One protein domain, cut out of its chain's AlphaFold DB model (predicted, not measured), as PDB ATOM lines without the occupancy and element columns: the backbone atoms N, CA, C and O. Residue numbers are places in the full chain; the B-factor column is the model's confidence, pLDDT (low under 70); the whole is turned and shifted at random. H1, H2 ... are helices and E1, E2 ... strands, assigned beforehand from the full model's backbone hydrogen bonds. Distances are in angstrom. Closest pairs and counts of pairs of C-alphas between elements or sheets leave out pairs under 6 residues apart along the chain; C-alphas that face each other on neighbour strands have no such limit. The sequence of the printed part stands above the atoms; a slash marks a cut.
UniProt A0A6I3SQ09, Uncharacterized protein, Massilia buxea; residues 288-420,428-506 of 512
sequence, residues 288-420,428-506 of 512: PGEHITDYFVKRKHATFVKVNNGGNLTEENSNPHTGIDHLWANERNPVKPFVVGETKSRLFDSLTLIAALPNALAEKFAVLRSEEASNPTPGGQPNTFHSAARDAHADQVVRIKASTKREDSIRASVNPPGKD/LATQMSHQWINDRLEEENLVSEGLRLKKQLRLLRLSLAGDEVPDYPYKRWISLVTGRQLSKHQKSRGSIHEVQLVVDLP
ATOM      1  N   PRO A 288      13.615 -31.834 108.893       84.06
ATOM      2  CA  PRO A 288      12.327 -31.802 109.542       84.06
ATOM      3  C   PRO A 288      11.103 -32.043 108.684       84.06
ATOM      4  O   PRO A 288      10.170 -32.724 109.108       84.06
ATOM      5  N   GLY A 289      11.095 -31.426 107.506       87.25
ATOM      6  CA  GLY A 289       9.973 -31.546 106.594       87.25
ATOM      7  C   GLY A 289       9.872 -32.971 106.078       87.25
ATOM      8  O   GLY A 289       8.800 -33.563 106.126       87.25
ATOM      9  N   GLU A 290      10.998 -33.526 105.638       90.44
ATOM     10  CA  GLU A 290      11.074 -34.877 105.086       90.44
ATOM     11  C   GLU A 290      10.627 -35.937 106.092       90.44
ATOM     12  O   GLU A 290       9.782 -36.760 105.752       90.44
ATOM     13  N   HIS A 291      11.108 -35.868 107.339       92.88
ATOM     14  CA  HIS A 291      10.677 -36.769 108.410       92.88
ATOM     15  C   HIS A 291       9.155 -36.731 108.607       92.88
ATOM     16  O   HIS A 291       8.487 -37.764 108.661       92.88
ATOM     17  N   ILE A 292       8.577 -35.527 108.680       93.12
ATOM     18  CA  ILE A 292       7.131 -35.362 108.850       93.12
ATOM     19  C   ILE A 292       6.367 -35.934 107.656       93.12
ATOM     20  O   ILE A 292       5.395 -36.663 107.854       93.12
ATOM     21  N   THR A 293       6.809 -35.644 106.433       94.31
ATOM     22  CA  THR A 293       6.178 -36.156 105.214       94.31
ATOM     23  C   THR A 293       6.251 -37.683 105.141       94.31
ATOM     24  O   THR A 293       5.244 -38.317 104.835       94.31
ATOM     25  N   ASP A 294       7.388 -38.292 105.477       94.81
ATOM     26  CA  ASP A 294       7.580 -39.745 105.426       94.81
ATOM     27  C   ASP A 294       6.605 -40.499 106.319       94.81
ATOM     28  O   ASP A 294       5.900 -41.415 105.887       94.81
ATOM     29  N   TYR A 295       6.538 -40.079 107.577       95.25
ATOM     30  CA  TYR A 295       5.661 -40.690 108.559       95.25
ATOM     31  C   TYR A 295       4.189 -40.366 108.286       95.25
ATOM     32  O   TYR A 295       3.318 -41.213 108.505       95.25
ATOM     33  N   PHE A 296       3.893 -39.185 107.733       95.06
ATOM     34  CA  PHE A 296       2.563 -38.864 107.220       95.06
ATOM     35  C   PHE A 296       2.139 -39.843 106.115       95.06
ATOM     36  O   PHE A 296       1.065 -40.444 106.221       95.06
ATOM     37  N   VAL A 297       2.982 -40.049 105.095       93.94
ATOM     38  CA  VAL A 297       2.690 -40.959 103.977       93.94
ATOM     39  C   VAL A 297       2.542 -42.384 104.488       93.94
ATOM     40  O   VAL A 297       1.539 -43.027 104.189       93.94
ATOM     41  N   LYS A 298       3.458 -42.856 105.340       92.69
ATOM     42  CA  LYS A 298       3.382 -44.205 105.913       92.69
ATOM     43  C   LYS A 298       2.081 -44.445 106.684       92.69
ATOM     44  O   LYS A 298       1.511 -45.532 106.602       92.69
ATOM     45  N   ARG A 299       1.597 -43.432 107.410       91.50
ATOM     46  CA  ARG A 299       0.365 -43.502 108.207       91.50
ATOM     47  C   ARG A 299      -0.903 -43.428 107.355       91.50
ATOM     48  O   ARG A 299      -1.851 -44.164 107.613       91.50
ATOM     49  N   LYS A 300      -0.963 -42.515 106.381       90.25
ATOM     50  CA  LYS A 300      -2.182 -42.232 105.594       90.25
ATOM     51  C   LYS A 300      -2.295 -43.072 104.326       90.25
ATOM     52  O   LYS A 300      -3.400 -43.297 103.840       90.25
ATOM     53  N   HIS A 301      -1.173 -43.558 103.811       88.44
ATOM     54  CA  HIS A 301      -1.079 -44.364 102.603       88.44
ATOM     55  C   HIS A 301      -0.433 -45.714 102.929       88.44
ATOM     56  O   HIS A 301       0.701 -45.989 102.558       88.44
ATOM     57  N   ALA A 302      -1.179 -46.585 103.615       85.31
ATOM     58  CA  ALA A 302      -0.669 -47.862 104.127       85.31
ATOM     59  C   ALA A 302      -0.037 -48.783 103.059       85.31
ATOM     60  O   ALA A 302       0.785 -49.632 103.391       85.31
ATOM     61  N   THR A 303      -0.413 -48.623 101.787       89.31
ATOM     62  CA  THR A 303       0.085 -49.432 100.660       89.31
ATOM     63  C   THR A 303       1.356 -48.877 100.033       89.31
ATOM     64  O   THR A 303       1.882 -49.478  99.102       89.31
ATOM     65  N   PHE A 304       1.821 -47.717 100.495       93.94
ATOM     66  CA  PHE A 304       3.005 -47.079  99.957       93.94
ATOM     67  C   PHE A 304       4.243 -47.650 100.647       93.94
ATOM     68  O   PHE A 304       4.314 -47.753 101.877       93.94
ATOM     69  N   VAL A 305       5.233 -47.999  99.836       94.81
ATOM     70  CA  VAL A 305       6.538 -48.497 100.272       94.81
ATOM     71  C   VAL A 305       7.594 -47.500  99.820       94.81
ATOM     72  O   VAL A 305       7.574 -47.093  98.659       94.81
ATOM     73  N   LYS A 306       8.477 -47.063 100.724       95.88
ATOM     74  CA  LYS A 306       9.572 -46.151 100.370       95.88
ATOM     75  C   LYS A 306      10.598 -46.932  99.561       95.88
ATOM     76  O   LYS A 306      10.926 -48.059  99.926       95.88
ATOM     77  N   VAL A 307      11.059 -46.369  98.447       95.88
ATOM     78  CA  VAL A 307      11.946 -47.085  97.517       95.88
ATOM     79  C   VAL A 307      13.257 -46.369  97.208       95.88
ATOM     80  O   VAL A 307      14.130 -46.985  96.600       95.88
ATOM     81  N   ASN A 308      13.424 -45.120  97.650       94.38
ATOM     82  CA  ASN A 308      14.729 -44.462  97.768       94.38
ATOM     83  C   ASN A 308      15.276 -44.565  99.204       94.38
ATOM     84  O   ASN A 308      14.637 -45.166 100.072       94.38
ATOM     85  N   ASN A 309      16.471 -44.020  99.457       92.12
ATOM     86  CA  ASN A 309      17.159 -44.090 100.757       92.12
ATOM     87  C   ASN A 309      17.307 -45.531 101.312       92.12
ATOM     88  O   ASN A 309      17.184 -45.788 102.514       92.12
ATOM     89  N   GLY A 310      17.496 -46.515 100.427       92.62
ATOM     90  CA  GLY A 310      17.550 -47.933 100.795       92.62
ATOM     91  C   GLY A 310      16.252 -48.466 101.417       92.62
ATOM     92  O   GLY A 310      16.289 -49.454 102.142       92.62
ATOM     93  N   GLY A 311      15.117 -47.802 101.178       93.31
ATOM     94  CA  GLY A 311      13.811 -48.152 101.740       93.31
ATOM     95  C   GLY A 311      13.559 -47.611 103.149       93.31
ATOM     96  O   GLY A 311      12.509 -47.889 103.731       93.31
ATOM     97  N   ASN A 312      14.488 -46.829 103.705       94.06
ATOM     98  CA  ASN A 312      14.380 -46.299 105.059       94.06
ATOM     99  C   ASN A 312      13.651 -44.952 105.084       94.06
ATOM    100  O   ASN A 312      13.868 -44.095 104.223       94.06
ATOM    101  N   LEU A 313      12.838 -44.748 106.124       94.44
ATOM    102  CA  LEU A 313      12.260 -43.440 106.423       94.44
ATOM    103  C   LEU A 313      13.349 -42.468 106.898       94.44
ATOM    104  O   LEU A 313      14.329 -42.856 107.538       94.44
ATOM    105  N   THR A 314      13.174 -41.193 106.581       92.06
ATOM    106  CA  THR A 314      13.998 -40.092 107.057       92.06
ATOM    107  C   THR A 314      13.695 -39.861 108.533       92.06
ATOM    108  O   THR A 314      12.556 -39.613 108.931       92.06
ATOM    109  N   GLU A 315      14.730 -39.922 109.361       91.19
ATOM    110  CA  GLU A 315      14.657 -39.706 110.802       91.19
ATOM    111  C   GLU A 315      15.070 -38.278 111.166       91.19
ATOM    112  O   GLU A 315      15.819 -37.634 110.435       91.19
ATOM    113  N   GLU A 316      14.662 -37.784 112.341       84.56
ATOM    114  CA  GLU A 316      14.956 -36.407 112.794       84.56
ATOM    115  C   GLU A 316      16.455 -36.040 112.770       84.56
ATOM    116  O   GLU A 316      16.830 -34.867 112.680       84.56
ATOM    117  N   ASN A 317      17.321 -37.049 112.896       82.62
ATOM    118  CA  ASN A 317      18.774 -36.900 112.948       82.62
ATOM    119  C   ASN A 317      19.482 -37.415 111.688       82.62
ATOM    120  O   ASN A 317      20.716 -37.478 111.685       82.62
ATOM    121  N   SER A 318      18.732 -37.774 110.642       84.75
ATOM    122  CA  SER A 318      19.306 -38.127 109.347       84.75
ATOM    123  C   SER A 318      20.216 -37.011 108.838       84.75
ATOM    124  O   SER A 318      20.062 -35.829 109.166       84.75
ATOM    125  N   ASN A 319      21.225 -37.386 108.059       80.62
ATOM    126  CA  ASN A 319      22.039 -36.395 107.373       80.62
ATOM    127  C   ASN A 319      21.193 -35.755 106.265       80.62
ATOM    128  O   ASN A 319      20.563 -36.502 105.519       80.62
ATOM    129  N   PRO A 320      21.181 -34.413 106.143       76.56
ATOM    130  CA  PRO A 320      20.601 -33.761 104.984       76.56
ATOM    131  C   PRO A 320      21.246 -34.338 103.734       76.56
ATOM    132  O   PRO A 320      22.474 -34.453 103.674       76.56
ATOM    133  N   HIS A 321      20.425 -34.688 102.761       73.25
ATOM    134  CA  HIS A 321      20.887 -35.107 101.455       73.25
ATOM    135  C   HIS A 321      20.341 -34.158 100.395       73.25
ATOM    136  O   HIS A 321      19.438 -33.359 100.633       73.25
ATOM    137  N   THR A 322      20.961 -34.205  99.227       67.81
ATOM    138  CA  THR A 322      20.529 -33.466  98.046       67.81
ATOM    139  C   THR A 322      20.028 -34.490  97.046       67.81
ATOM    140  O   THR A 322      20.789 -35.386  96.695       67.81
ATOM    141  N   GLY A 323      18.779 -34.395  96.601       79.75
ATOM    142  CA  GLY A 323      18.219 -35.398  95.699       79.75
ATOM    143  C   GLY A 323      16.701 -35.396  95.701       79.75
ATOM    144  O   GLY A 323      16.084 -34.345  95.860       79.75
ATOM    145  N   ILE A 324      16.119 -36.572  95.494       89.69
ATOM    146  CA  ILE A 324      14.682 -36.792  95.612       89.69
ATOM    147  C   ILE A 324      14.370 -37.019  97.090       89.69
ATOM    148  O   ILE A 324      14.787 -38.019  97.670       89.69
ATOM    149  N   ASP A 325      13.596 -36.123  97.696       91.06
ATOM    150  CA  ASP A 325      13.181 -36.270  99.097       91.06
ATOM    151  C   ASP A 325      12.380 -37.571  99.307       91.06
ATOM    152  O   ASP A 325      12.609 -38.347 100.241       91.06
ATOM    153  N   HIS A 326      11.434 -37.830  98.397       93.62
ATOM    154  CA  HIS A 326      10.439 -38.890  98.534       93.62
ATOM    155  C   HIS A 326      10.299 -39.705  97.259       93.62
ATOM    156  O   HIS A 326       9.901 -39.182  96.219       93.62
ATOM    157  N   LEU A 327      10.515 -41.014  97.347       96.25
ATOM    158  CA  LEU A 327      10.148 -41.938  96.283       96.25
ATOM    159  C   LEU A 327       9.392 -43.126  96.863       96.25
ATOM    160  O   LEU A 327       9.914 -43.865  97.698       96.25
ATOM    161  N   TRP A 328       8.163 -43.318  96.392       96.69
ATOM    162  CA  TRP A 328       7.257 -44.343  96.895       96.69
ATOM    163  C   TRP A 328       6.744 -45.231  95.769       96.69
ATOM    164  O   TRP A 328       6.401 -44.737  94.695       96.69
ATOM    165  N   ALA A 329       6.635 -46.528  96.036       95.69
ATOM    166  CA  ALA A 329       5.893 -47.474  95.216       95.69
ATOM    167  C   ALA A 329       4.521 -47.750  95.843       95.69
ATOM    168  O   ALA A 329       4.387 -47.850  97.061       95.69
ATOM    169  N   ASN A 330       3.505 -47.879  95.001       92.19
ATOM    170  CA  ASN A 330       2.135 -48.215  95.343       92.19
ATOM    171  C   ASN A 330       1.584 -49.198  94.308       92.19
ATOM    172  O   ASN A 330       1.050 -48.813  93.267       92.19
ATOM    173  N   GLU A 331       1.655 -50.480  94.637       81.94
ATOM    174  CA  GLU A 331       1.237 -51.564  93.745       81.94
ATOM    175  C   GLU A 331      -0.267 -51.554  93.435       81.94
ATOM    176  O   GLU A 331      -0.691 -52.099  92.420       81.94
ATOM    177  N   ARG A 332      -1.086 -50.874  94.251       85.56
ATOM    178  CA  ARG A 332      -2.532 -50.753  94.000       85.56
ATOM    179  C   ARG A 332      -2.888 -49.836  92.832       85.56
ATOM    180  O   ARG A 332      -4.043 -49.822  92.419       85.56
ATOM    181  N   ASN A 333      -1.945 -49.041  92.325       85.38
ATOM    182  CA  ASN A 333      -2.163 -48.213  91.143       85.38
ATOM    183  C   ASN A 333      -1.338 -48.755  89.966       85.38
ATOM    184  O   ASN A 333      -0.217 -48.292  89.764       85.38
ATOM    185  N   PRO A 334      -1.878 -49.689  89.165       81.50
ATOM    186  CA  PRO A 334      -1.115 -50.316  88.087       81.50
ATOM    187  C   PRO A 334      -0.738 -49.336  86.965       81.50
ATOM    188  O   PRO A 334       0.221 -49.585  86.246       81.50
ATOM    189  N   VAL A 335      -1.455 -48.211  86.828       85.88
ATOM    190  CA  VAL A 335      -1.202 -47.205  85.780       85.88
ATOM    191  C   VAL A 335      -0.035 -46.290  86.155       85.88
ATOM    192  O   VAL A 335       0.850 -46.034  85.346       85.88
ATOM    193  N   LYS A 336      -0.020 -45.796  87.399       89.94
ATOM    194  CA  LYS A 336       1.073 -44.970  87.944       89.94
ATOM    195  C   LYS A 336       1.505 -45.535  89.292       89.94
ATOM    196  O   LYS A 336       1.066 -45.009  90.325       89.94
ATOM    197  N   PRO A 337       2.302 -46.619  89.285       92.75
ATOM    198  CA  PRO A 337       2.673 -47.331  90.499       92.75
ATOM    199  C   PRO A 337       3.670 -46.559  91.356       92.75
ATOM    200  O   PRO A 337       3.891 -46.950  92.493       92.75
ATOM    201  N   PHE A 338       4.255 -45.466  90.866       95.56
ATOM    202  CA  PHE A 338       5.239 -44.696  91.619       95.56
ATOM    203  C   PHE A 338       4.760 -43.280  91.949       95.56
ATOM    204  O   PHE A 338       3.948 -42.679  91.239       95.56
ATOM    205  N   VAL A 339       5.293 -42.724  93.032       95.44
ATOM    206  CA  VAL A 339       5.125 -41.322  93.415       95.44
ATOM    207  C   VAL A 339       6.492 -40.742  93.739       95.44
ATOM    208  O   VAL A 339       7.171 -41.221  94.644       95.44
ATOM    209  N   VAL A 340       6.863 -39.698  93.006       95.31
ATOM    210  CA  VAL A 340       8.031 -38.860  93.283       95.31
ATOM    211  C   VAL A 340       7.545 -37.636  94.047       95.31
ATOM    212  O   VAL A 340       6.605 -36.977  93.601       95.31
ATOM    213  N   GLY A 341       8.145 -37.334  95.190       92.88
ATOM    214  CA  GLY A 341       7.730 -36.245  96.058       92.88
ATOM    215  C   GLY A 341       8.881 -35.336  96.478       92.88
ATOM    216  O   GLY A 341      10.000 -35.788  96.695       92.88
ATOM    217  N   GLU A 342       8.557 -34.061  96.645       89.62
ATOM    218  CA  GLU A 342       9.419 -33.011  97.197       89.62
ATOM    219  C   GLU A 342       8.751 -32.440  98.452       89.62
ATOM    220  O   GLU A 342       7.528 -32.297  98.482       89.62
ATOM    221  N   THR A 343       9.518 -32.065  99.475       88.31
ATOM    222  CA  THR A 343       8.999 -31.354 100.647       88.31
ATOM    223  C   THR A 343       9.445 -29.900 100.679       88.31
ATOM    224  O   THR A 343      10.617 -29.577 100.845       88.31
ATOM    225  N   LYS A 344       8.476 -28.982 100.642       81.44
ATOM    226  CA  LYS A 344       8.726 -27.559 100.880       81.44
ATOM    227  C   LYS A 344       8.374 -27.197 102.315       81.44
ATOM    228  O   LYS A 344       7.219 -27.263 102.734       81.44
ATOM    229  N   SER A 345       9.402 -26.808 103.066       70.38
ATOM    230  CA  SER A 345       9.281 -26.356 104.457       70.38
ATOM    231  C   SER A 345       9.691 -24.901 104.680       70.38
ATOM    232  O   SER A 345       9.494 -24.348 105.763       70.38
ATOM    233  N   ARG A 346      10.237 -24.252 103.644       62.47
ATOM    234  CA  ARG A 346      10.603 -22.838 103.681       62.47
ATOM    235  C   ARG A 346       9.380 -21.960 103.458       62.47
ATOM    236  O   ARG A 346       8.516 -22.257 102.636       62.47
ATOM    237  N   LEU A 347       9.366 -20.833 104.164       54.59
ATOM    238  CA  LEU A 347       8.301 -19.838 104.111       54.59
ATOM    239  C   LEU A 347       8.019 -19.372 102.674       54.59
ATOM    240  O   LEU A 347       6.889 -19.473 102.207       54.59
ATOM    241  N   PHE A 348       9.034 -18.924 101.940       52.09
ATOM    242  CA  PHE A 348       8.855 -18.406 100.582       52.09
ATOM    243  C   PHE A 348       8.398 -19.464  99.574       52.09
ATOM    244  O   PHE A 348       7.445 -19.225  98.830       52.09
ATOM    245  N   ASP A 349       9.004 -20.650  99.608       58.72
ATOM    246  CA  ASP A 349       8.605 -21.787  98.769       58.72
ATOM    247  C   ASP A 349       7.148 -22.185  99.048       58.72
ATOM    248  O   ASP A 349       6.402 -22.562  98.147       58.72
ATOM    249  N   SER A 350       6.704 -22.052 100.302       62.09
ATOM    250  CA  SER A 350       5.325 -22.343 100.683       62.09
ATOM    251  C   SER A 350       4.317 -21.318 100.171       62.09
ATOM    252  O   SER A 350       3.251 -21.683  99.681       62.09
ATOM    253  N   LEU A 351       4.660 -20.033 100.243       55.16
ATOM    254  CA  LEU A 351       3.798 -18.924  99.833       55.16
ATOM    255  C   LEU A 351       3.603 -18.891  98.326       55.16
ATOM    256  O   LEU A 351       2.494 -18.724  97.825       55.16
ATOM    257  N   THR A 352       4.691 -19.137  97.622       63.09
ATOM    258  CA  THR A 352       4.702 -19.469  96.213       63.09
ATOM    259  C   THR A 352       3.683 -20.550  95.854       63.09
ATOM    260  O   THR A 352       2.860 -20.373  94.957       63.09
ATOM    261  N   LEU A 353       3.757 -21.701  96.533       68.81
ATOM    262  CA  LEU A 353       2.908 -22.840  96.208       68.81
ATOM    263  C   LEU A 353       1.451 -22.515  96.512       68.81
ATOM    264  O   LEU A 353       0.567 -22.920  95.763       68.81
ATOM    265  N   ILE A 354       1.209 -21.722  97.560       67.06
ATOM    266  CA  ILE A 354      -0.110 -21.174  97.879       67.06
ATOM    267  C   ILE A 354      -0.631 -20.286  96.735       67.06
ATOM    268  O   ILE A 354      -1.806 -20.384  96.388       67.06
ATOM    269  N   ALA A 355       0.218 -19.466  96.107       64.19
ATOM    270  CA  ALA A 355      -0.157 -18.660  94.940       64.19
ATOM    271  C   ALA A 355      -0.450 -19.513  93.690       64.19
ATOM    272  O   ALA A 355      -1.248 -19.120  92.839       64.19
ATOM    273  N   ALA A 356       0.139 -20.708  93.597       70.56
ATOM    274  CA  ALA A 356      -0.150 -21.670  92.538       70.56
ATOM    275  C   ALA A 356      -1.454 -22.469  92.753       70.56
ATOM    276  O   ALA A 356      -1.863 -23.218  91.859       70.56
ATOM    277  N   LEU A 357      -2.124 -22.333  93.906       75.50
ATOM    278  CA  LEU A 357      -3.352 -23.073  94.202       75.50
ATOM    279  C   LEU A 357      -4.520 -22.662  93.283       75.50
ATOM    280  O   LEU A 357      -4.554 -21.565  92.717       75.50
ATOM    281  N   PRO A 358      -5.540 -23.528  93.135       76.00
ATOM    282  CA  PRO A 358      -6.807 -23.146  92.523       76.00
ATOM    283  C   PRO A 358      -7.436 -21.936  93.228       76.00
ATOM    284  O   PRO A 358      -7.366 -21.836  94.452       76.00
ATOM    285  N   ASN A 359      -8.112 -21.063  92.472       71.44
ATOM    286  CA  ASN A 359      -8.617 -19.769  92.965       71.44
ATOM    287  C   ASN A 359      -9.463 -19.906  94.242       71.44
ATOM    288  O   ASN A 359      -9.216 -19.203  95.213       71.44
ATOM    289  N   ALA A 360     -10.358 -20.897  94.295       73.19
ATOM    290  CA  ALA A 360     -11.203 -21.153  95.463       73.19
ATOM    291  C   ALA A 360     -10.414 -21.473  96.750       73.19
ATOM    292  O   ALA A 360     -10.867 -21.168  97.849       73.19
ATOM    293  N   LEU A 361      -9.243 -22.110  96.642       71.88
ATOM    294  CA  LEU A 361      -8.355 -22.338  97.787       71.88
ATOM    295  C   LEU A 361      -7.486 -21.110  98.058       71.88
ATOM    296  O   LEU A 361      -7.299 -20.749  99.216       71.88
ATOM    297  N   ALA A 362      -6.994 -20.444  97.012       67.81
ATOM    298  CA  ALA A 362      -6.199 -19.226  97.141       67.81
ATOM    299  C   ALA A 362      -6.962 -18.113  97.886       67.81
ATOM    300  O   ALA A 362      -6.379 -17.456  98.749       67.81
ATOM    301  N   GLU A 363      -8.262 -17.960  97.610       64.88
ATOM    302  CA  GLU A 363      -9.181 -17.036  98.286       64.88
ATOM    303  C   GLU A 363      -9.389 -17.404  99.757       64.88
ATOM    304  O   GLU A 363      -9.221 -16.554 100.627       64.88
ATOM    305  N   LYS A 364      -9.641 -18.683 100.073       67.75
ATOM    306  CA  LYS A 364      -9.734 -19.153 101.470       67.75
ATOM    307  C   LYS A 364      -8.454 -18.858 102.243       67.75
ATOM    308  O   LYS A 364      -8.492 -18.303 103.334       67.75
ATOM    309  N   PHE A 365      -7.302 -19.149 101.644       64.31
ATOM    310  CA  PHE A 365      -6.021 -18.797 102.242       64.31
ATOM    311  C   PHE A 365      -5.787 -17.285 102.302       64.31
ATOM    312  O   PHE A 365      -4.984 -16.865 103.124       64.31
ATOM    313  N   ALA A 366      -6.424 -16.463 101.463       59.06
ATOM    314  CA  ALA A 366      -6.357 -15.000 101.545       59.06
ATOM    315  C   ALA A 366      -7.129 -14.456 102.748       59.06
ATOM    316  O   ALA A 366      -6.607 -13.600 103.457       59.06
ATOM    317  N   VAL A 367      -8.311 -15.009 103.019       59.78
ATOM    318  CA  VAL A 367      -9.115 -14.675 104.205       59.78
ATOM    319  C   VAL A 367      -8.388 -15.085 105.487       59.78
ATOM    320  O   VAL A 367      -8.225 -14.276 106.400       59.78
ATOM    321  N   LEU A 368      -7.834 -16.301 105.521       61.44
ATOM    322  CA  LEU A 368      -7.025 -16.752 106.658       61.44
ATOM    323  C   LEU A 368      -5.804 -15.850 106.867       61.44
ATOM    324  O   LEU A 368      -5.486 -15.499 107.996       61.44
ATOM    325  N   ARG A 369      -5.165 -15.393 105.783       55.84
ATOM    326  CA  ARG A 369      -4.052 -14.439 105.856       55.84
ATOM    327  C   ARG A 369      -4.450 -13.084 106.446       55.84
ATOM    328  O   ARG A 369      -3.626 -12.491 107.136       55.84
ATOM    329  N   SER A 370      -5.667 -12.584 106.204       49.41
ATOM    330  CA  SER A 370      -6.129 -11.342 106.846       49.41
ATOM    331  C   SER A 370      -6.366 -11.511 108.349       49.41
ATOM    332  O   SER A 370      -5.991 -10.632 109.120       49.41
ATOM    333  N   GLU A 371      -6.900 -12.654 108.783       53.28
ATOM    334  CA  GLU A 371      -7.086 -12.971 110.210       53.28
ATOM    335  C   GLU A 371      -5.752 -13.242 110.928       53.28
ATOM    336  O   GLU A 371      -5.555 -12.913 112.093       53.28
ATOM    337  N   GLU A 372      -4.787 -13.828 110.223       54.12
ATOM    338  CA  GLU A 372      -3.437 -14.082 110.734       54.12
ATOM    339  C   GLU A 372      -2.624 -12.802 110.920       54.12
ATOM    340  O   GLU A 372      -1.760 -12.744 111.798       54.12
ATOM    341  N   ALA A 373      -2.883 -11.791 110.090       45.44
ATOM    342  CA  ALA A 373      -2.267 -10.475 110.194       45.44
ATOM    343  C   ALA A 373      -2.826  -9.672 111.379       45.44
ATOM    344  O   ALA A 373      -2.079  -8.928 112.010       45.44
ATOM    345  N   SER A 374      -4.102  -9.858 111.733       47.84
ATOM    346  CA  SER A 374      -4.705  -9.216 112.907       47.84
ATOM    347  C   SER A 374      -4.341  -9.894 114.237       47.84
ATOM    348  O   SER A 374      -4.600  -9.327 115.298       47.84
ATOM    349  N   ASN A 375      -3.695 -11.069 114.201       52.34
ATOM    350  CA  ASN A 375      -3.245 -11.811 115.381       52.34
ATOM    351  C   ASN A 375      -1.790 -12.316 115.239       52.34
ATOM    352  O   ASN A 375      -1.565 -13.503 114.973       52.34
ATOM    353  N   PRO A 376      -0.784 -11.435 115.391       50.69
ATOM    354  CA  PRO A 376       0.613 -11.792 115.181       50.69
ATOM    355  C   PRO A 376       1.181 -12.685 116.296       50.69
ATOM    356  O   PRO A 376       0.757 -12.675 117.450       50.69
ATOM    357  N   THR A 377       2.217 -13.446 115.952       49.84
ATOM    358  CA  THR A 377       3.091 -14.136 116.911       49.84
ATOM    359  C   THR A 377       3.754 -13.139 117.878       49.84
ATOM    360  O   THR A 377       3.871 -11.956 117.555       49.84
ATOM    361  N   PRO A 378       4.298 -13.591 119.028       42.56
ATOM    362  CA  PRO A 378       5.016 -12.711 119.960       42.56
ATOM    363  C   PRO A 378       6.190 -11.931 119.339       42.56
ATOM    364  O   PRO A 378       6.609 -10.920 119.890       42.56
ATOM    365  N   GLY A 379       6.719 -12.386 118.196       40.97
ATOM    366  CA  GLY A 379       7.750 -11.690 117.419       40.97
ATOM    367  C   GLY A 379       7.210 -10.687 116.392       40.97
ATOM    368  O   GLY A 379       7.969 -10.264 115.526       40.97
ATOM    369  N   GLY A 380       5.915 -10.359 116.428       41.69
ATOM    370  CA  GLY A 380       5.270  -9.395 115.530       41.69
ATOM    371  C   GLY A 380       4.989  -9.912 114.116       41.69
ATOM    372  O   GLY A 380       4.420  -9.184 113.311       41.69
ATOM    373  N   GLN A 381       5.353 -11.159 113.803       43.66
ATOM    374  CA  GLN A 381       5.052 -11.774 112.507       43.66
ATOM    375  C   GLN A 381       3.584 -12.184 112.454       43.66
ATOM    376  O   GLN A 381       3.126 -12.749 113.453       43.66
ATOM    377  N   PRO A 382       2.870 -12.019 111.324       44.75
ATOM    378  CA  PRO A 382       1.565 -12.639 111.146       44.75
ATOM    379  C   PRO A 382       1.653 -14.106 111.487       44.75
ATOM    380  O   PRO A 382       2.641 -14.778 111.168       44.75
ATOM    381  N   ASN A 383       0.597 -14.629 112.082       55.84
ATOM    382  CA  ASN A 383       0.565 -16.028 112.449       55.84
ATOM    383  C   ASN A 383       0.275 -16.946 111.241       55.84
ATOM    384  O   ASN A 383      -0.503 -17.893 111.324       55.84
ATOM    385  N   THR A 384       0.922 -16.672 110.104       51.50
ATOM    386  CA  THR A 384       0.681 -17.300 108.800       51.50
ATOM    387  C   THR A 384       0.871 -18.803 108.830       51.50
ATOM    388  O   THR A 384       0.122 -19.549 108.210       51.50
ATOM    389  N   PHE A 385       1.832 -19.282 109.605       54.50
ATOM    390  CA  PHE A 385       2.133 -20.704 109.671       54.50
ATOM    391  C   PHE A 385       1.940 -21.286 111.057       54.50
ATOM    392  O   PHE A 385       2.286 -22.444 111.243       54.50
ATOM    393  N   HIS A 386       1.356 -20.532 112.001       59.03
ATOM    394  CA  HIS A 386       0.776 -21.107 113.213       59.03
ATOM    395  C   HIS A 386      -0.698 -20.790 113.461       59.03
ATOM    396  O   HIS A 386      -1.176 -20.955 114.586       59.03
ATOM    397  N   SER A 387      -1.451 -20.469 112.412       66.69
ATOM    398  CA  SER A 387      -2.912 -20.382 112.446       66.69
ATOM    399  C   SER A 387      -3.574 -21.738 112.660       66.69
ATOM    400  O   SER A 387      -3.264 -22.708 111.972       66.69
ATOM    401  N   ALA A 388      -4.511 -21.809 113.608       70.06
ATOM    402  CA  ALA A 388      -5.322 -23.008 113.818       70.06
ATOM    403  C   ALA A 388      -6.345 -23.220 112.714       70.06
ATOM    404  O   ALA A 388      -6.613 -24.356 112.346       70.06
ATOM    405  N   ALA A 389      -6.858 -22.137 112.141       70.81
ATOM    406  CA  ALA A 389      -7.843 -22.211 111.078       70.81
ATOM    407  C   ALA A 389      -7.263 -22.844 109.798       70.81
ATOM    408  O   ALA A 389      -7.965 -23.564 109.091       70.81
ATOM    409  N   ARG A 390      -5.952 -22.699 109.549       69.25
ATOM    410  CA  ARG A 390      -5.259 -23.412 108.460       69.25
ATOM    411  C   ARG A 390      -5.195 -24.927 108.646       69.25
ATOM    412  O   ARG A 390      -5.072 -25.636 107.647       69.25
ATOM    413  N   ASP A 391      -5.329 -25.440 109.870       72.69
ATOM    414  CA  ASP A 391      -5.365 -26.888 110.110       72.69
ATOM    415  C   ASP A 391      -6.592 -27.546 109.469       72.69
ATOM    416  O   ASP A 391      -6.533 -28.723 109.130       72.69
ATOM    417  N   ALA A 392      -7.676 -26.797 109.226       77.81
ATOM    418  CA  ALA A 392      -8.835 -27.304 108.487       77.81
ATOM    419  C   ALA A 392      -8.479 -27.736 107.053       77.81
ATOM    420  O   ALA A 392      -9.213 -28.500 106.425       77.81
ATOM    421  N   HIS A 393      -7.347 -27.248 106.540       76.94
ATOM    422  CA  HIS A 393      -6.814 -27.595 105.234       76.94
ATOM    423  C   HIS A 393      -5.675 -28.614 105.282       76.94
ATOM    424  O   HIS A 393      -5.177 -28.975 104.222       76.94
ATOM    425  N   ALA A 394      -5.273 -29.082 106.469       82.12
ATOM    426  CA  ALA A 394      -4.215 -30.075 106.615       82.12
ATOM    427  C   ALA A 394      -4.587 -31.405 105.944       82.12
ATOM    428  O   ALA A 394      -5.760 -31.764 105.825       82.12
ATOM    429  N   ASP A 395      -3.565 -32.138 105.511       85.94
ATOM    430  CA  ASP A 395      -3.653 -33.448 104.865       85.94
ATOM    431  C   ASP A 395      -4.467 -33.461 103.547       85.94
ATOM    432  O   ASP A 395      -4.793 -34.531 103.027       85.94
ATOM    433  N   GLN A 396      -4.806 -32.295 102.979       86.75
ATOM    434  CA  GLN A 396      -5.588 -32.204 101.743       86.75
ATOM    435  C   GLN A 396      -4.710 -32.373 100.500       86.75
ATOM    436  O   GLN A 396      -3.650 -31.756 100.373       86.75
ATOM    437  N   VAL A 397      -5.202 -33.160  99.539       86.50
ATOM    438  CA  VAL A 397      -4.591 -33.288  98.210       86.50
ATOM    439  C   VAL A 397      -5.194 -32.245  97.273       86.50
ATOM    440  O   VAL A 397      -6.398 -32.246  97.015       86.50
ATOM    441  N   VAL A 398      -4.351 -31.379  96.721       86.12
ATOM    442  CA  VAL A 398      -4.736 -30.325  95.783       86.12
ATOM    443  C   VAL A 398      -4.207 -30.657  94.401       86.12
ATOM    444  O   VAL A 398      -3.004 -30.772  94.194       86.12
ATOM    445  N   ARG A 399      -5.108 -30.760  93.424       86.31
ATOM    446  CA  ARG A 399      -4.734 -30.971  92.022       86.31
ATOM    447  C   ARG A 399      -4.610 -29.638  91.306       86.31
ATOM    448  O   ARG A 399      -5.576 -28.871  91.265       86.31
ATOM    449  N   ILE A 400      -3.453 -29.383  90.704       79.81
ATOM    450  CA  ILE A 400      -3.259 -28.183  89.890       79.81
ATOM    451  C   ILE A 400      -3.568 -28.506  88.431       79.81
ATOM    452  O   ILE A 400      -3.040 -29.450  87.852       79.81
ATOM    453  N   LYS A 401      -4.442 -27.700  87.823       74.12
ATOM    454  CA  LYS A 401      -4.677 -27.733  86.375       74.12
ATOM    455  C   LYS A 401      -3.626 -26.892  85.661       74.12
ATOM    456  O   LYS A 401      -3.251 -25.826  86.153       74.12
ATOM    457  N   ALA A 402      -3.225 -27.345  84.478       64.25
ATOM    458  CA  ALA A 402      -2.337 -26.592  83.608       64.25
ATOM    459  C   ALA A 402      -2.948 -25.224  83.264       64.25
ATOM    460  O   ALA A 402      -4.074 -25.127  82.779       64.25
ATOM    461  N   SER A 403      -2.202 -24.168  83.574       69.69
ATOM    462  CA  SER A 403      -2.483 -22.787  83.183       69.69
ATOM    463  C   SER A 403      -1.180 -22.006  83.295       69.69
ATOM    464  O   SER A 403      -0.456 -22.201  84.273       69.69
ATOM    465  N   THR A 404      -0.914 -21.108  82.350       58.31
ATOM    466  CA  THR A 404       0.352 -20.359  82.249       58.31
ATOM    467  C   THR A 404       0.726 -19.641  83.549       58.31
ATOM    468  O   THR A 404       1.827 -19.822  84.056       58.31
ATOM    469  N   LYS A 405      -0.219 -18.930  84.183       64.94
ATOM    470  CA  LYS A 405       0.033 -18.208  85.451       64.94
ATOM    471  C   LYS A 405       0.428 -19.118  86.629       64.94
ATOM    472  O   LYS A 405       1.274 -18.743  87.442       64.94
ATOM    473  N   ARG A 406      -0.190 -20.300  86.755       71.69
ATOM    474  CA  ARG A 406       0.113 -21.245  87.853       71.69
ATOM    475  C   ARG A 406       1.400 -22.012  87.594       71.69
ATOM    476  O   ARG A 406       2.132 -22.287  88.533       71.69
ATOM    477  N   GLU A 407       1.679 -22.329  86.334       73.06
ATOM    478  CA  GLU A 407       2.922 -22.975  85.927       73.06
ATOM    479  C   GLU A 407       4.139 -22.100  86.239       73.06
ATOM    480  O   GLU A 407       5.062 -22.585  86.888       73.06
ATOM    481  N   ASP A 408       4.100 -20.810  85.893       69.88
ATOM    482  CA  ASP A 408       5.151 -19.854  86.269       69.88
ATOM    483  C   ASP A 408       5.355 -19.817  87.783       69.88
ATOM    484  O   ASP A 408       6.486 -19.773  88.271       69.88
ATOM    485  N   SER A 409       4.253 -19.890  88.534       70.75
ATOM    486  CA  SER A 409       4.322 -19.856  89.986       70.75
ATOM    487  C   SER A 409       4.930 -21.133  90.572       70.75
ATOM    488  O   SER A 409       5.743 -21.077  91.484       70.75
ATOM    489  N   ILE A 410       4.611 -22.301  90.016       74.44
ATOM    490  CA  ILE A 410       5.225 -23.567  90.437       74.44
ATOM    491  C   ILE A 410       6.710 -23.577  90.088       74.44
ATOM    492  O   ILE A 410       7.526 -23.949  90.930       74.44
ATOM    493  N   ARG A 411       7.067 -23.140  88.873       73.69
ATOM    494  CA  ARG A 411       8.451 -23.106  88.385       73.69
ATOM    495  C   ARG A 411       9.366 -22.271  89.266       73.69
ATOM    496  O   ARG A 411      10.533 -22.610  89.378       73.69
ATOM    497  N   ALA A 412       8.852 -21.226  89.900       68.44
ATOM    498  CA  ALA A 412       9.656 -20.404  90.785       68.44
ATOM    499  C   ALA A 412       9.675 -20.887  92.260       68.44
ATOM    500  O   ALA A 412      10.540 -20.445  93.008       68.44
ATOM    501  N   SER A 413       8.817 -21.844  92.678       67.19
ATOM    502  CA  SER A 413       8.999 -22.588  93.963       67.19
ATOM    503  C   SER A 413      10.065 -23.661  93.895       67.19
ATOM    504  O   SER A 413      10.532 -24.142  94.930       67.19
ATOM    505  N   VAL A 414      10.328 -24.155  92.695       72.12
ATOM    506  CA  VAL A 414      11.294 -25.217  92.466       72.12
ATOM    507  C   VAL A 414      12.581 -24.579  91.973       72.12
ATOM    508  O   VAL A 414      12.554 -23.511  91.363       72.12
ATOM    509  N   ASN A 415      13.724 -25.198  92.269       68.62
ATOM    510  CA  ASN A 415      14.998 -24.625  91.848       68.62
ATOM    511  C   ASN A 415      15.014 -24.482  90.313       68.62
ATOM    512  O   ASN A 415      14.743 -25.476  89.621       68.62
ATOM    513  N   PRO A 416      15.288 -23.270  89.788       60.97
ATOM    514  CA  PRO A 416      15.200 -22.996  88.364       60.97
ATOM    515  C   PRO A 416      16.237 -23.815  87.592       60.97
ATOM    516  O   PRO A 416      17.308 -24.126  88.124       60.97
ATOM    517  N   PRO A 417      15.942 -24.161  86.327       60.47
ATOM    518  CA  PRO A 417      16.891 -24.874  85.502       60.47
ATOM    519  C   PRO A 417      18.109 -23.992  85.278       60.47
ATOM    520  O   PRO A 417      17.992 -22.815  84.930       60.47
ATOM    521  N   GLY A 418      19.278 -24.594  85.432       57.34
ATOM    522  CA  GLY A 418      20.478 -24.067  84.840       57.34
ATOM    523  C   GLY A 418      20.872 -22.709  85.381       57.34
ATOM    524  O   GLY A 418      21.502 -22.001  84.619       57.34
ATOM    525  N   LYS A 419      20.513 -22.317  86.612       55.88
ATOM    526  CA  LYS A 419      21.097 -21.140  87.262       55.88
ATOM    527  C   LYS A 419      21.475 -21.415  88.708       55.88
ATOM    528  O   LYS A 419      20.696 -22.014  89.445       55.88
ATOM    529  N   ASP A 420      22.676 -21.007  89.102       54.03
ATOM    530  CA  ASP A 420      23.040 -20.958  90.513       54.03
ATOM    531  C   ASP A 420      22.328 -19.781  91.206       54.03
ATOM    532  O   ASP A 420      21.595 -19.001  90.589       54.03
ATOM    533  N   LEU A 428      21.707 -27.388  84.565       62.25
ATOM    534  CA  LEU A 428      20.889 -28.361  85.296       62.25
ATOM    535  C   LEU A 428      19.396 -28.261  84.939       62.25
ATOM    536  O   LEU A 428      18.877 -27.174  84.702       62.25
ATOM    537  N   ALA A 429      18.674 -29.382  84.941       72.25
ATOM    538  CA  ALA A 429      17.223 -29.383  84.759       72.25
ATOM    539  C   ALA A 429      16.482 -28.775  85.967       72.25
ATOM    540  O   ALA A 429      17.004 -28.732  87.084       72.25
ATOM    541  N   THR A 430      15.241 -28.323  85.749       78.50
ATOM    542  CA  THR A 430      14.404 -27.746  86.816       78.50
ATOM    543  C   THR A 430      14.095 -28.825  87.848       78.50
ATOM    544  O   THR A 430      13.714 -29.929  87.462       78.50
ATOM    545  N   GLN A 431      14.182 -28.536  89.145       79.94
ATOM    546  CA  GLN A 431      13.791 -29.515  90.169       79.94
ATOM    547  C   GLN A 431      12.337 -29.996  89.947       79.94
ATOM    548  O   GLN A 431      11.473 -29.204  89.573       79.94
ATOM    549  N   MET A 432      12.068 -31.295  90.147       87.12
ATOM    550  CA  MET A 432      10.788 -31.985  89.861       87.12
ATOM    551  C   MET A 432      10.375 -32.093  88.379       87.12
ATOM    552  O   MET A 432       9.305 -32.628  88.059       87.12
ATOM    553  N   SER A 433      11.212 -31.640  87.448       87.62
ATOM    554  CA  SER A 433      11.012 -31.921  86.028       87.62
ATOM    555  C   SER A 433      11.272 -33.383  85.668       87.62
ATOM    556  O   SER A 433      11.912 -34.118  86.419       87.62
ATOM    557  N   HIS A 434      10.777 -33.823  84.512       88.56
ATOM    558  CA  HIS A 434      10.988 -35.200  84.074       88.56
ATOM    559  C   HIS A 434      12.469 -35.512  83.798       88.56
ATOM    560  O   HIS A 434      12.904 -36.625  84.111       88.56
ATOM    561  N   GLN A 435      13.247 -34.548  83.287       85.69
ATOM    562  CA  GLN A 435      14.693 -34.703  83.130       85.69
ATOM    563  C   GLN A 435      15.385 -34.768  84.495       85.69
ATOM    564  O   GLN A 435      16.120 -35.714  84.757       85.69
ATOM    565  N   TRP A 436      15.077 -33.839  85.406       87.94
ATOM    566  CA  TRP A 436      15.691 -33.816  86.738       87.94
ATOM    567  C   TRP A 436      15.413 -35.086  87.538       87.94
ATOM    568  O   TRP A 436      16.328 -35.630  88.151       87.94
ATOM    569  N   ILE A 437      14.168 -35.579  87.519       91.00
ATOM    570  CA  ILE A 437      13.794 -36.816  88.222       91.00
ATOM    571  C   ILE A 437      14.658 -37.961  87.723       91.00
ATOM    572  O   ILE A 437      15.179 -38.736  88.517       91.00
ATOM    573  N   ASN A 438      14.825 -38.069  86.411       89.56
ATOM    574  CA  ASN A 438      15.664 -39.114  85.880       89.56
ATOM    575  C   ASN A 438      17.121 -38.992  86.309       89.56
ATOM    576  O   ASN A 438      17.714 -39.992  86.694       89.56
ATOM    577  N   ASP A 439      17.688 -37.797  86.194       86.56
ATOM    578  CA  ASP A 439      19.107 -37.598  86.460       86.56
ATOM    579  C   ASP A 439      19.404 -37.877  87.938       86.56
ATOM    580  O   ASP A 439      20.391 -38.530  88.261       86.56
ATOM    581  N   ARG A 440      18.487 -37.506  88.841       87.88
ATOM    582  CA  ARG A 440      18.601 -37.834  90.269       87.88
ATOM    583  C   ARG A 440      18.366 -39.303  90.587       87.88
ATOM    584  O   ARG A 440      19.045 -39.824  91.462       87.88
ATOM    585  N   LEU A 441      17.490 -40.005  89.866       91.44
ATOM    586  CA  LEU A 441      17.302 -41.452  90.057       91.44
ATOM    587  C   LEU A 441      18.578 -42.272  89.802       91.44
ATOM    588  O   LEU A 441      18.671 -43.404  90.274       91.44
ATOM    589  N   GLU A 442      19.550 -41.740  89.056       88.06
ATOM    590  CA  GLU A 442      20.856 -42.383  88.878       88.06
ATOM    591  C   GLU A 442      21.717 -42.342  90.152       88.06
ATOM    592  O   GLU A 442      22.504 -43.259  90.376       88.06
ATOM    593  N   GLU A 443      21.531 -41.323  90.992       88.00
ATOM    594  CA  GLU A 443      22.306 -41.069  92.213       88.00
ATOM    595  C   GLU A 443      21.626 -41.625  93.479       88.00
ATOM    596  O   GLU A 443      22.267 -41.784  94.519       88.00
ATOM    597  N   GLU A 444      20.325 -41.919  93.410       90.38
ATOM    598  CA  GLU A 444      19.543 -42.418  94.542       90.38
ATOM    599  C   GLU A 444      19.927 -43.850  94.951       90.38
ATOM    600  O   GLU A 444      20.111 -44.749  94.125       90.38
ATOM    601  N   ASN A 445      19.936 -44.103  96.262       93.00
ATOM    602  CA  ASN A 445      20.053 -45.455  96.806       93.00
ATOM    603  C   ASN A 445      18.692 -46.170  96.728       93.00
ATOM    604  O   ASN A 445      17.851 -46.025  97.622       93.00
ATOM    605  N   LEU A 446      18.461 -46.901  95.636       95.12
ATOM    606  CA  LEU A 446      17.182 -47.543  95.321       95.12
ATOM    607  C   LEU A 446      17.117 -49.006  95.781       95.12
ATOM    608  O   LEU A 446      18.056 -49.776  95.591       95.12
ATOM    609  N   VAL A 447      15.954 -49.419  96.287       96.00
ATOM    610  CA  VAL A 447      15.614 -50.849  96.456       96.00
ATOM    611  C   VAL A 447      15.083 -51.444  95.142       96.00
ATOM    612  O   VAL A 447      14.894 -50.727  94.157       96.00
ATOM    613  N   SER A 448      14.800 -52.752  95.115       94.06
ATOM    614  CA  SER A 448      14.326 -53.490  93.925       94.06
ATOM    615  C   SER A 448      13.176 -52.797  93.179       94.06
ATOM    616  O   SER A 448      13.220 -52.651  91.956       94.06
ATOM    617  N   GLU A 449      12.181 -52.301  93.910       92.25
ATOM    618  CA  GLU A 449      11.050 -51.567  93.337       92.25
ATOM    619  C   GLU A 449      11.452 -50.227  92.702       92.25
ATOM    620  O   GLU A 449      10.935 -49.854  91.650       92.25
ATOM    621  N   GLY A 450      12.421 -49.515  93.278       92.94
ATOM    622  CA  GLY A 450      12.971 -48.296  92.679       92.94
ATOM    623  C   GLY A 450      13.743 -48.586  91.388       92.94
ATOM    624  O   GLY A 450      13.611 -47.863  90.398       92.94
ATOM    625  N   LEU A 451      14.483 -49.700  91.344       94.81
ATOM    626  CA  LEU A 451      15.167 -50.156  90.128       94.81
ATOM    627  C   LEU A 451      14.176 -50.502  89.002       94.81
ATOM    628  O   LEU A 451      14.474 -50.275  87.824       94.81
ATOM    629  N   ARG A 452      12.971 -50.985  89.341       94.12
ATOM    630  CA  ARG A 452      11.882 -51.199  88.372       94.12
ATOM    631  C   ARG A 452      11.448 -49.890  87.712       94.12
ATOM    632  O   ARG A 452      11.341 -49.857  86.485       94.12
ATOM    633  N   LEU A 453      11.267 -48.814  88.483       93.94
ATOM    634  CA  LEU A 453      10.967 -47.486  87.931       93.94
ATOM    635  C   LEU A 453      12.072 -47.020  86.974       93.94
ATOM    636  O   LEU A 453      11.789 -46.609  85.849       93.94
ATOM    637  N   LYS A 454      13.336 -47.137  87.392       92.31
ATOM    638  CA  LYS A 454      14.497 -46.766  86.570       92.31
ATOM    639  C   LYS A 454      14.492 -47.491  85.217       92.31
ATOM    640  O   LYS A 454      14.667 -46.869  84.168       92.31
ATOM    641  N   LYS A 455      14.198 -48.798  85.217       91.56
ATOM    642  CA  LYS A 455      14.052 -49.599  83.990       91.56
ATOM    643  C   LYS A 455      12.890 -49.118  83.114       91.56
ATOM    644  O   LYS A 455      13.069 -48.998  81.904       91.56
ATOM    645  N   GLN A 456      11.728 -48.822  83.700       91.00
ATOM    646  CA  GLN A 456      10.570 -48.306  82.958       91.00
ATOM    647  C   GLN A 456      10.874 -46.968  82.273       91.00
ATOM    648  O   GLN A 456      10.523 -46.793  81.111       91.00
ATOM    649  N   LEU A 457      11.579 -46.052  82.943       90.38
ATOM    650  CA  LEU A 457      11.953 -44.760  82.357       90.38
ATOM    651  C   LEU A 457      12.979 -44.890  81.234       90.38
ATOM    652  O   LEU A 457      12.874 -44.192  80.225       90.38
ATOM    653  N   ARG A 458      13.931 -45.818  81.367       87.94
ATOM    654  CA  ARG A 458      14.865 -46.138  80.284       87.94
ATOM    655  C   ARG A 458      14.132 -46.664  79.048       87.94
ATOM    656  O   ARG A 458      14.442 -46.233  77.944       87.94
ATOM    657  N   LEU A 459      13.161 -47.562  79.225       87.31
ATOM    658  CA  LEU A 459      12.345 -48.079  78.120       87.31
ATOM    659  C   LEU A 459      11.485 -46.983  77.487       87.31
ATOM    660  O   LEU A 459      11.470 -46.862  76.266       87.31
ATOM    661  N   LEU A 460      10.847 -46.146  78.311       86.31
ATOM    662  CA  LEU A 460      10.048 -45.013  77.847       86.31
ATOM    663  C   LEU A 460      10.875 -44.083  76.949       86.31
ATOM    664  O   LEU A 460      10.426 -43.728  75.864       86.31
ATOM    665  N   ARG A 461      12.115 -43.759  77.344       80.94
ATOM    666  CA  ARG A 461      13.034 -42.967  76.508       80.94
ATOM    667  C   ARG A 461      13.334 -43.593  75.158       80.94
ATOM    668  O   ARG A 461      13.368 -42.877  74.168       80.94
ATOM    669  N   LEU A 462      13.573 -44.901  75.126       81.56
ATOM    670  CA  LEU A 462      13.866 -45.611  73.882       81.56
ATOM    671  C   LEU A 462      12.641 -45.680  72.959       81.56
ATOM    672  O   LEU A 462      12.803 -45.746  71.749       81.56
ATOM    673  N   SER A 463      11.431 -45.657  73.527       76.94
ATOM    674  CA  SER A 463      10.171 -45.695  72.775       76.94
ATOM    675  C   SER A 463       9.672 -44.332  72.286       76.94
ATOM    676  O   SER A 463       8.730 -44.279  71.500       76.94
ATOM    677  N   LEU A 464      10.265 -43.227  72.748       73.12
ATOM    678  CA  LEU A 464       9.835 -41.883  72.372       73.12
ATOM    679  C   LEU A 464      10.379 -41.510  70.990       73.12
ATOM    680  O   LEU A 464      11.502 -41.033  70.857       73.12
ATOM    681  N   ALA A 465       9.547 -41.711  69.971       55.41
ATOM    682  CA  ALA A 465       9.735 -41.195  68.620       55.41
ATOM    683  C   ALA A 465       8.601 -40.199  68.303       55.41
ATOM    684  O   ALA A 465       7.558 -40.594  67.791       55.41
ATOM    685  N   GLY A 466       8.770 -38.920  68.658       58.94
ATOM    686  CA  GLY A 466       7.813 -37.848  68.330       58.94
ATOM    687  C   GLY A 466       7.677 -36.743  69.389       58.94
ATOM    688  O   GLY A 466       8.294 -36.808  70.449       58.94
ATOM    689  N   ASP A 467       6.843 -35.738  69.086       55.56
ATOM    690  CA  ASP A 467       6.594 -34.523  69.895       55.56
ATOM    691  C   ASP A 467       5.506 -34.680  70.990       55.56
ATOM    692  O   ASP A 467       5.158 -33.715  71.680       55.56
ATOM    693  N   GLU A 468       4.932 -35.875  71.178       60.59
ATOM    694  CA  GLU A 468       3.904 -36.100  72.203       60.59
ATOM    695  C   GLU A 468       4.492 -36.151  73.621       60.59
ATOM    696  O   GLU A 468       5.567 -36.698  73.857       60.59
ATOM    697  N   VAL A 469       3.769 -35.587  74.600       65.56
ATOM    698  CA  VAL A 469       4.177 -35.643  76.013       65.56
ATOM    699  C   VAL A 469       3.950 -37.068  76.530       65.56
ATOM    700  O   VAL A 469       2.788 -37.455  76.677       65.56
ATOM    701  N   PRO A 470       5.006 -37.832  76.860       74.00
ATOM    702  CA  PRO A 470       4.850 -39.202  77.332       74.00
ATOM    703  C   PRO A 470       4.051 -39.263  78.633       74.00
ATOM    704  O   PRO A 470       4.176 -38.391  79.506       74.00
ATOM    705  N   ASP A 471       3.265 -40.329  78.805       83.50
ATOM    706  CA  ASP A 471       2.714 -40.633  80.119       83.50
ATOM    707  C   ASP A 471       3.766 -41.332  80.980       83.50
ATOM    708  O   ASP A 471       4.196 -42.452  80.708       83.50
ATOM    709  N   TYR A 472       4.219 -40.640  82.022       89.62
ATOM    710  CA  TYR A 472       5.226 -41.170  82.928       89.62
ATOM    711  C   TYR A 472       4.601 -42.142  83.940       89.62
ATOM    712  O   TYR A 472       3.519 -41.860  84.469       89.62
ATOM    713  N   PRO A 473       5.309 -43.229  84.313       91.44
ATOM    714  CA  PRO A 473       4.822 -44.263  85.237       91.44
ATOM    715  C   PRO A 473       4.776 -43.805  86.708       91.44
ATOM    716  O   PRO A 473       4.742 -44.619  87.633       91.44
ATOM    717  N   TYR A 474       4.786 -42.496  86.954       93.31
ATOM    718  CA  TYR A 474       4.777 -41.911  88.283       93.31
ATOM    719  C   TYR A 474       3.881 -40.678  88.374       93.31
ATOM    720  O   TYR A 474       3.630 -39.977  87.391       93.31
ATOM    721  N   LYS A 475       3.424 -40.388  89.592       92.75
ATOM    722  CA  LYS A 475       2.880 -39.077  89.968       92.75
ATOM    723  C   LYS A 475       3.974 -38.207  90.574       92.75
ATOM    724  O   LYS A 475       4.970 -38.723  91.076       92.75
ATOM    725  N   ARG A 476       3.767 -36.891  90.544       92.69
ATOM    726  CA  ARG A 476       4.666 -35.901  91.139       92.69
ATOM    727  C   ARG A 476       3.936 -35.130  92.226       92.69
ATOM    728  O   ARG A 476       2.944 -34.469  91.927       92.69
ATOM    729  N   TRP A 477       4.418 -35.215  93.460       92.94
ATOM    730  CA  TRP A 477       3.839 -34.539  94.618       92.94
ATOM    731  C   TRP A 477       4.771 -33.462  95.164       92.94
ATOM    732  O   TRP A 477       5.980 -33.650  95.235       92.94
ATOM    733  N   ILE A 478       4.202 -32.343  95.598       90.75
ATOM    734  CA  ILE A 478       4.896 -31.405  96.479       90.75
ATOM    735  C   ILE A 478       4.150 -31.368  97.809       90.75
ATOM    736  O   ILE A 478       3.004 -30.926  97.878       90.75
ATOM    737  N   SER A 479       4.805 -31.836  98.864       90.75
ATOM    738  CA  SER A 479       4.301 -31.813 100.233       90.75
ATOM    739  C   SER A 479       4.706 -30.512 100.906       90.75
ATOM    740  O   SER A 479       5.877 -30.132 100.908       90.75
ATOM    741  N   LEU A 480       3.739 -29.826 101.507       84.94
ATOM    742  CA  LEU A 480       3.983 -28.597 102.241       84.94
ATOM    743  C   LEU A 480       3.992 -28.856 103.746       84.94
ATOM    744  O   LEU A 480       2.972 -29.250 104.309       84.94
ATOM    745  N   VAL A 481       5.113 -28.580 104.414       81.75
ATOM    746  CA  VAL A 481       5.247 -28.717 105.873       81.75
ATOM    747  C   VAL A 481       5.560 -27.360 106.476       81.75
ATOM    748  O   VAL A 481       6.588 -26.769 106.181       81.75
ATOM    749  N   THR A 482       4.695 -26.848 107.345       74.88
ATOM    750  CA  THR A 482       4.853 -25.494 107.887       74.88
ATOM    751  C   THR A 482       5.371 -25.502 109.322       74.88
ATOM    752  O   THR A 482       5.434 -26.543 109.985       74.88
ATOM    753  N   GLY A 483       5.689 -24.314 109.844       70.62
ATOM    754  CA  GLY A 483       6.117 -24.136 111.232       70.62
ATOM    755  C   GLY A 483       5.142 -24.725 112.262       70.62
ATOM    756  O   GLY A 483       5.580 -25.194 113.314       70.62
ATOM    757  N   ARG A 484       3.830 -24.766 111.992       75.44
ATOM    758  CA  ARG A 484       2.845 -25.386 112.895       75.44
ATOM    759  C   ARG A 484       2.804 -26.887 112.829       75.44
ATOM    760  O   ARG A 484       2.712 -27.474 113.902       75.44
ATOM    761  N   GLN A 485       2.921 -27.504 111.656       82.88
ATOM    762  CA  GLN A 485       3.066 -28.959 111.592       82.88
ATOM    763  C   GLN A 485       4.335 -29.390 112.336       82.88
ATOM    764  O   GLN A 485       4.277 -30.290 113.171       82.88
ATOM    765  N   LEU A 486       5.435 -28.644 112.169       78.31
ATOM    766  CA  LEU A 486       6.655 -28.867 112.942       78.31
ATOM    767  C   LEU A 486       6.441 -28.663 114.453       78.31
ATOM    768  O   LEU A 486       6.864 -29.486 115.261       78.31
ATOM    769  N   SER A 487       5.748 -27.596 114.861       78.44
ATOM    770  CA  SER A 487       5.454 -27.334 116.277       78.44
ATOM    771  C   SER A 487       4.561 -28.411 116.899       78.44
ATOM    772  O   SER A 487       4.816 -28.842 118.023       78.44
ATOM    773  N   LYS A 488       3.526 -28.864 116.184       83.44
ATOM    774  CA  LYS A 488       2.637 -29.956 116.607       83.44
ATOM    775  C   LYS A 488       3.418 -31.247 116.780       83.44
ATOM    776  O   LYS A 488       3.351 -31.847 117.851       83.44
ATOM    777  N   HIS A 489       4.221 -31.604 115.784       86.69
ATOM    778  CA  HIS A 489       5.114 -32.749 115.848       86.69
ATOM    779  C   HIS A 489       6.014 -32.686 117.096       86.69
ATOM    780  O   HIS A 489       5.995 -33.597 117.925       86.69
ATOM    781  N   GLN A 490       6.702 -31.561 117.321       83.00
ATOM    782  CA  GLN A 490       7.568 -31.364 118.490       83.00
ATOM    783  C   GLN A 490       6.814 -31.446 119.826       83.00
ATOM    784  O   GLN A 490       7.293 -32.075 120.770       83.00
ATOM    785  N   LYS A 491       5.633 -30.821 119.931       84.12
ATOM    786  CA  LYS A 491       4.786 -30.872 121.139       84.12
ATOM    787  C   LYS A 491       4.321 -32.295 121.436       84.12
ATOM    788  O   LYS A 491       4.297 -32.698 122.594       84.12
ATOM    789  N   SER A 492       4.011 -33.047 120.386       86.94
ATOM    790  CA  SER A 492       3.590 -34.444 120.453       86.94
ATOM    791  C   SER A 492       4.742 -35.428 120.694       86.94
ATOM    792  O   SER A 492       4.498 -36.625 120.827       86.94
ATOM    793  N   ARG A 493       5.993 -34.939 120.737       85.31
ATOM    794  CA  ARG A 493       7.218 -35.754 120.822       85.31
ATOM    795  C   ARG A 493       7.297 -36.812 119.715       85.31
ATOM    796  O   ARG A 493       7.636 -37.958 119.980       85.31
ATOM    797  N   GLY A 494       6.935 -36.414 118.499       83.94
ATOM    798  CA  GLY A 494       7.008 -37.269 117.322       83.94
ATOM    799  C   GLY A 494       5.852 -38.247 117.132       83.94
ATOM    800  O   GLY A 494       5.962 -39.143 116.308       83.94
ATOM    801  N   SER A 495       4.737 -38.082 117.847       86.19
ATOM    802  CA  SER A 495       3.532 -38.901 117.629       86.19
ATOM    803  C   SER A 495       2.584 -38.342 116.561       86.19
ATOM    804  O   SER A 495       1.729 -39.068 116.056       86.19
ATOM    805  N   ILE A 496       2.719 -37.060 116.203       88.12
ATOM    806  CA  ILE A 496       1.888 -36.388 115.199       88.12
ATOM    807  C   ILE A 496       2.741 -36.000 113.990       88.12
ATOM    808  O   ILE A 496       3.693 -35.224 114.104       88.12
ATOM    809  N   HIS A 497       2.331 -36.486 112.819       92.50
ATOM    810  CA  HIS A 497       2.904 -36.152 111.514       92.50
ATOM    811  C   HIS A 497       1.773 -35.726 110.576       92.50
ATOM    812  O   HIS A 497       1.029 -36.554 110.036       92.50
ATOM    813  N   GLU A 498       1.598 -34.415 110.470       90.00
ATOM    814  CA  GLU A 498       0.610 -33.758 109.615       90.00
ATOM    815  C   GLU A 498       1.347 -32.969 108.541       90.00
ATOM    816  O   GLU A 498       2.403 -32.393 108.810       90.00
ATOM    817  N   VAL A 499       0.769 -32.897 107.348       89.25
ATOM    818  CA  VAL A 499       1.246 -32.013 106.277       89.25
ATOM    819  C   VAL A 499       0.178 -30.963 106.009       89.25
ATOM    820  O   VAL A 499      -1.009 -31.207 106.193       89.25
ATOM    821  N   GLN A 500       0.573 -29.760 105.605       84.38
ATOM    822  CA  GLN A 500      -0.395 -28.702 105.337       84.38
ATOM    823  C   GLN A 500      -1.186 -28.981 104.064       84.38
ATOM    824  O   GLN A 500      -2.394 -28.817 104.074       84.38
ATOM    825  N   LEU A 501      -0.516 -29.354 102.975       86.31
ATOM    826  CA  LEU A 501      -1.126 -29.700 101.691       86.31
ATOM    827  C   LEU A 501      -0.207 -30.669 100.948       86.31
ATOM    828  O   LEU A 501       1.014 -30.588 101.081       86.31
ATOM    829  N   VAL A 502      -0.795 -31.517 100.109       89.69
ATOM    830  CA  VAL A 502      -0.082 -32.286  99.084       89.69
ATOM    831  C   VAL A 502      -0.538 -31.789  97.722       89.69
ATOM    832  O   VAL A 502      -1.708 -31.904  97.370       89.69
ATOM    833  N   VAL A 503       0.374 -31.221  96.947       88.44
ATOM    834  CA  VAL A 503       0.090 -30.689  95.616       88.44
ATOM    835  C   VAL A 503       0.418 -31.746  94.565       88.44
ATOM    836  O   VAL A 503       1.565 -32.161  94.451       88.44
ATOM    837  N   ASP A 504      -0.580 -32.162  93.788       89.38
ATOM    838  CA  ASP A 504      -0.443 -33.118  92.686       89.38
ATOM    839  C   ASP A 504      -0.164 -32.376  91.370       89.38
ATOM    840  O   ASP A 504      -0.985 -31.567  90.910       89.38
ATOM    841  N   LEU A 505       1.010 -32.637  90.787       88.25
ATOM    842  CA  LEU A 505       1.502 -31.979  89.581       88.25
ATOM    843  C   LEU A 505       1.223 -32.825  88.323       88.25
ATOM    844  O   LEU A 505       1.761 -33.930  88.196       88.25
ATOM    845  N   PRO A 506       0.475 -32.304  87.332       83.56
ATOM    846  CA  PRO A 506       0.290 -32.975  86.048       83.56
ATOM    847  C   PRO A 506       1.596 -33.041  85.239       83.56
ATOM    848  O   PRO A 506       2.522 -32.251  85.446       83.56
TER     849      PRO A 506
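What this domain is: This is residues 288 to 420 and 428 to 506 of the 512 residues of an uncharacterized protein of Massilia buxea (UniProt A0A6I3SQ09). A curled, mixed sheet of six strands forms the core, like part of a barrel, with H1 slantwise over one face and H2 over the other, H5 packed alongside H2. H7 crosses E2 towards one end of the long axis with H6 beside it, H3 and H4 lie towards the other end, and H8 packs on the start of H1. The 212 printed residues hold eight named helices and six named strands, in the order H1 E1 E2 E3 H2 H3 H4 E4 H5 H6 H7 E5 H8 E6, and the class is mixed. The whole is compact, with a radius of gyration of the C-alphas of 17.8 A and spans of 56 by 40 by 36 A; residues 462 to 469 stand free.

How they stand to each other: The strongly twisted sheet runs E1, residues 304 to 306, E2, 326 to 330, E3, 338 to 344, E5, 474 to 480, E6, 501 to 505, and E4, 396 to 399. E1, E2 and E3 make a meander, each strand the antiparallel neighbour of the one before, with N 305 and O 329 at 2.9 A and N 341 and O 326 at 2.7 A. E3 and E5 are parallel, N 477 and O 340 at 2.8 A; E5 and E6 antiparallel, N 503 and O 478 at 2.8 A; E6 and E4 parallel, N 398 and O 502 at 2.8 A. H1, residues 288 to 300, lies over E3 at a height over the sheet of 7.2 A, its closest C-alphas to E3 being Gly 289 and Thr 343, 6.0 A. H2, residues 347 to 355, is on the opposite face at a height of 9.4 A. H2 touches H5, residues 404 to 413, at a shallow tilt of 13 degrees, opposite ways, closest at C-alphas 349 and 413, 4.9 A. H3, residues 359 to 374, only just touches H2, and H4, residues 389 to 393, only just touches H3, each with 3 pairs of C-alphas within 8 A, closest at 354 and 362, 6.4 A, and at 368 and 389, 7.1 A. H7, residues 448 to 463, runs across E2 at 89 degrees on the local plane and only just touches H6, residues 434 to 441, with 3 such pairs, closest at C-alphas 441 and 454, 6.9 A. H8, residues 483 to 491, touches residues 288 to 292 of H1, about perpendicular at 74 degrees, closest at C-alphas 288 and 486, 7.2 A. Every O i to N i+4 pair is within hydrogen-bond range in H1, H2, H5, H6, H7 and H8; H3 has 11 of 12, and H4 0 of 1 but 2 of 2 O i to N i+3.

Where its parts are: H1 begins at C-alpha 288 (12.327, -31.802, 109.542) and E6 ends at C-alpha 505 (1.502, -31.979, 89.581). H3 and H7 each measure 22.9 A, E3 19.8 A and E5 19.3 A.

The domain as a whole: The C-alphas farthest apart, of Pro 378 and Ala 465, are 58.9 A apart. Residues 421 to 427 are not printed; C-alphas 420 and 428 are 9.3 A apart across this cut. The links E1 to E2 and H3 to H4 are long. The mean pLDDT of the printed part is 78.7, with 57 residues under 70, among them 346 to 355 and 362 to 387.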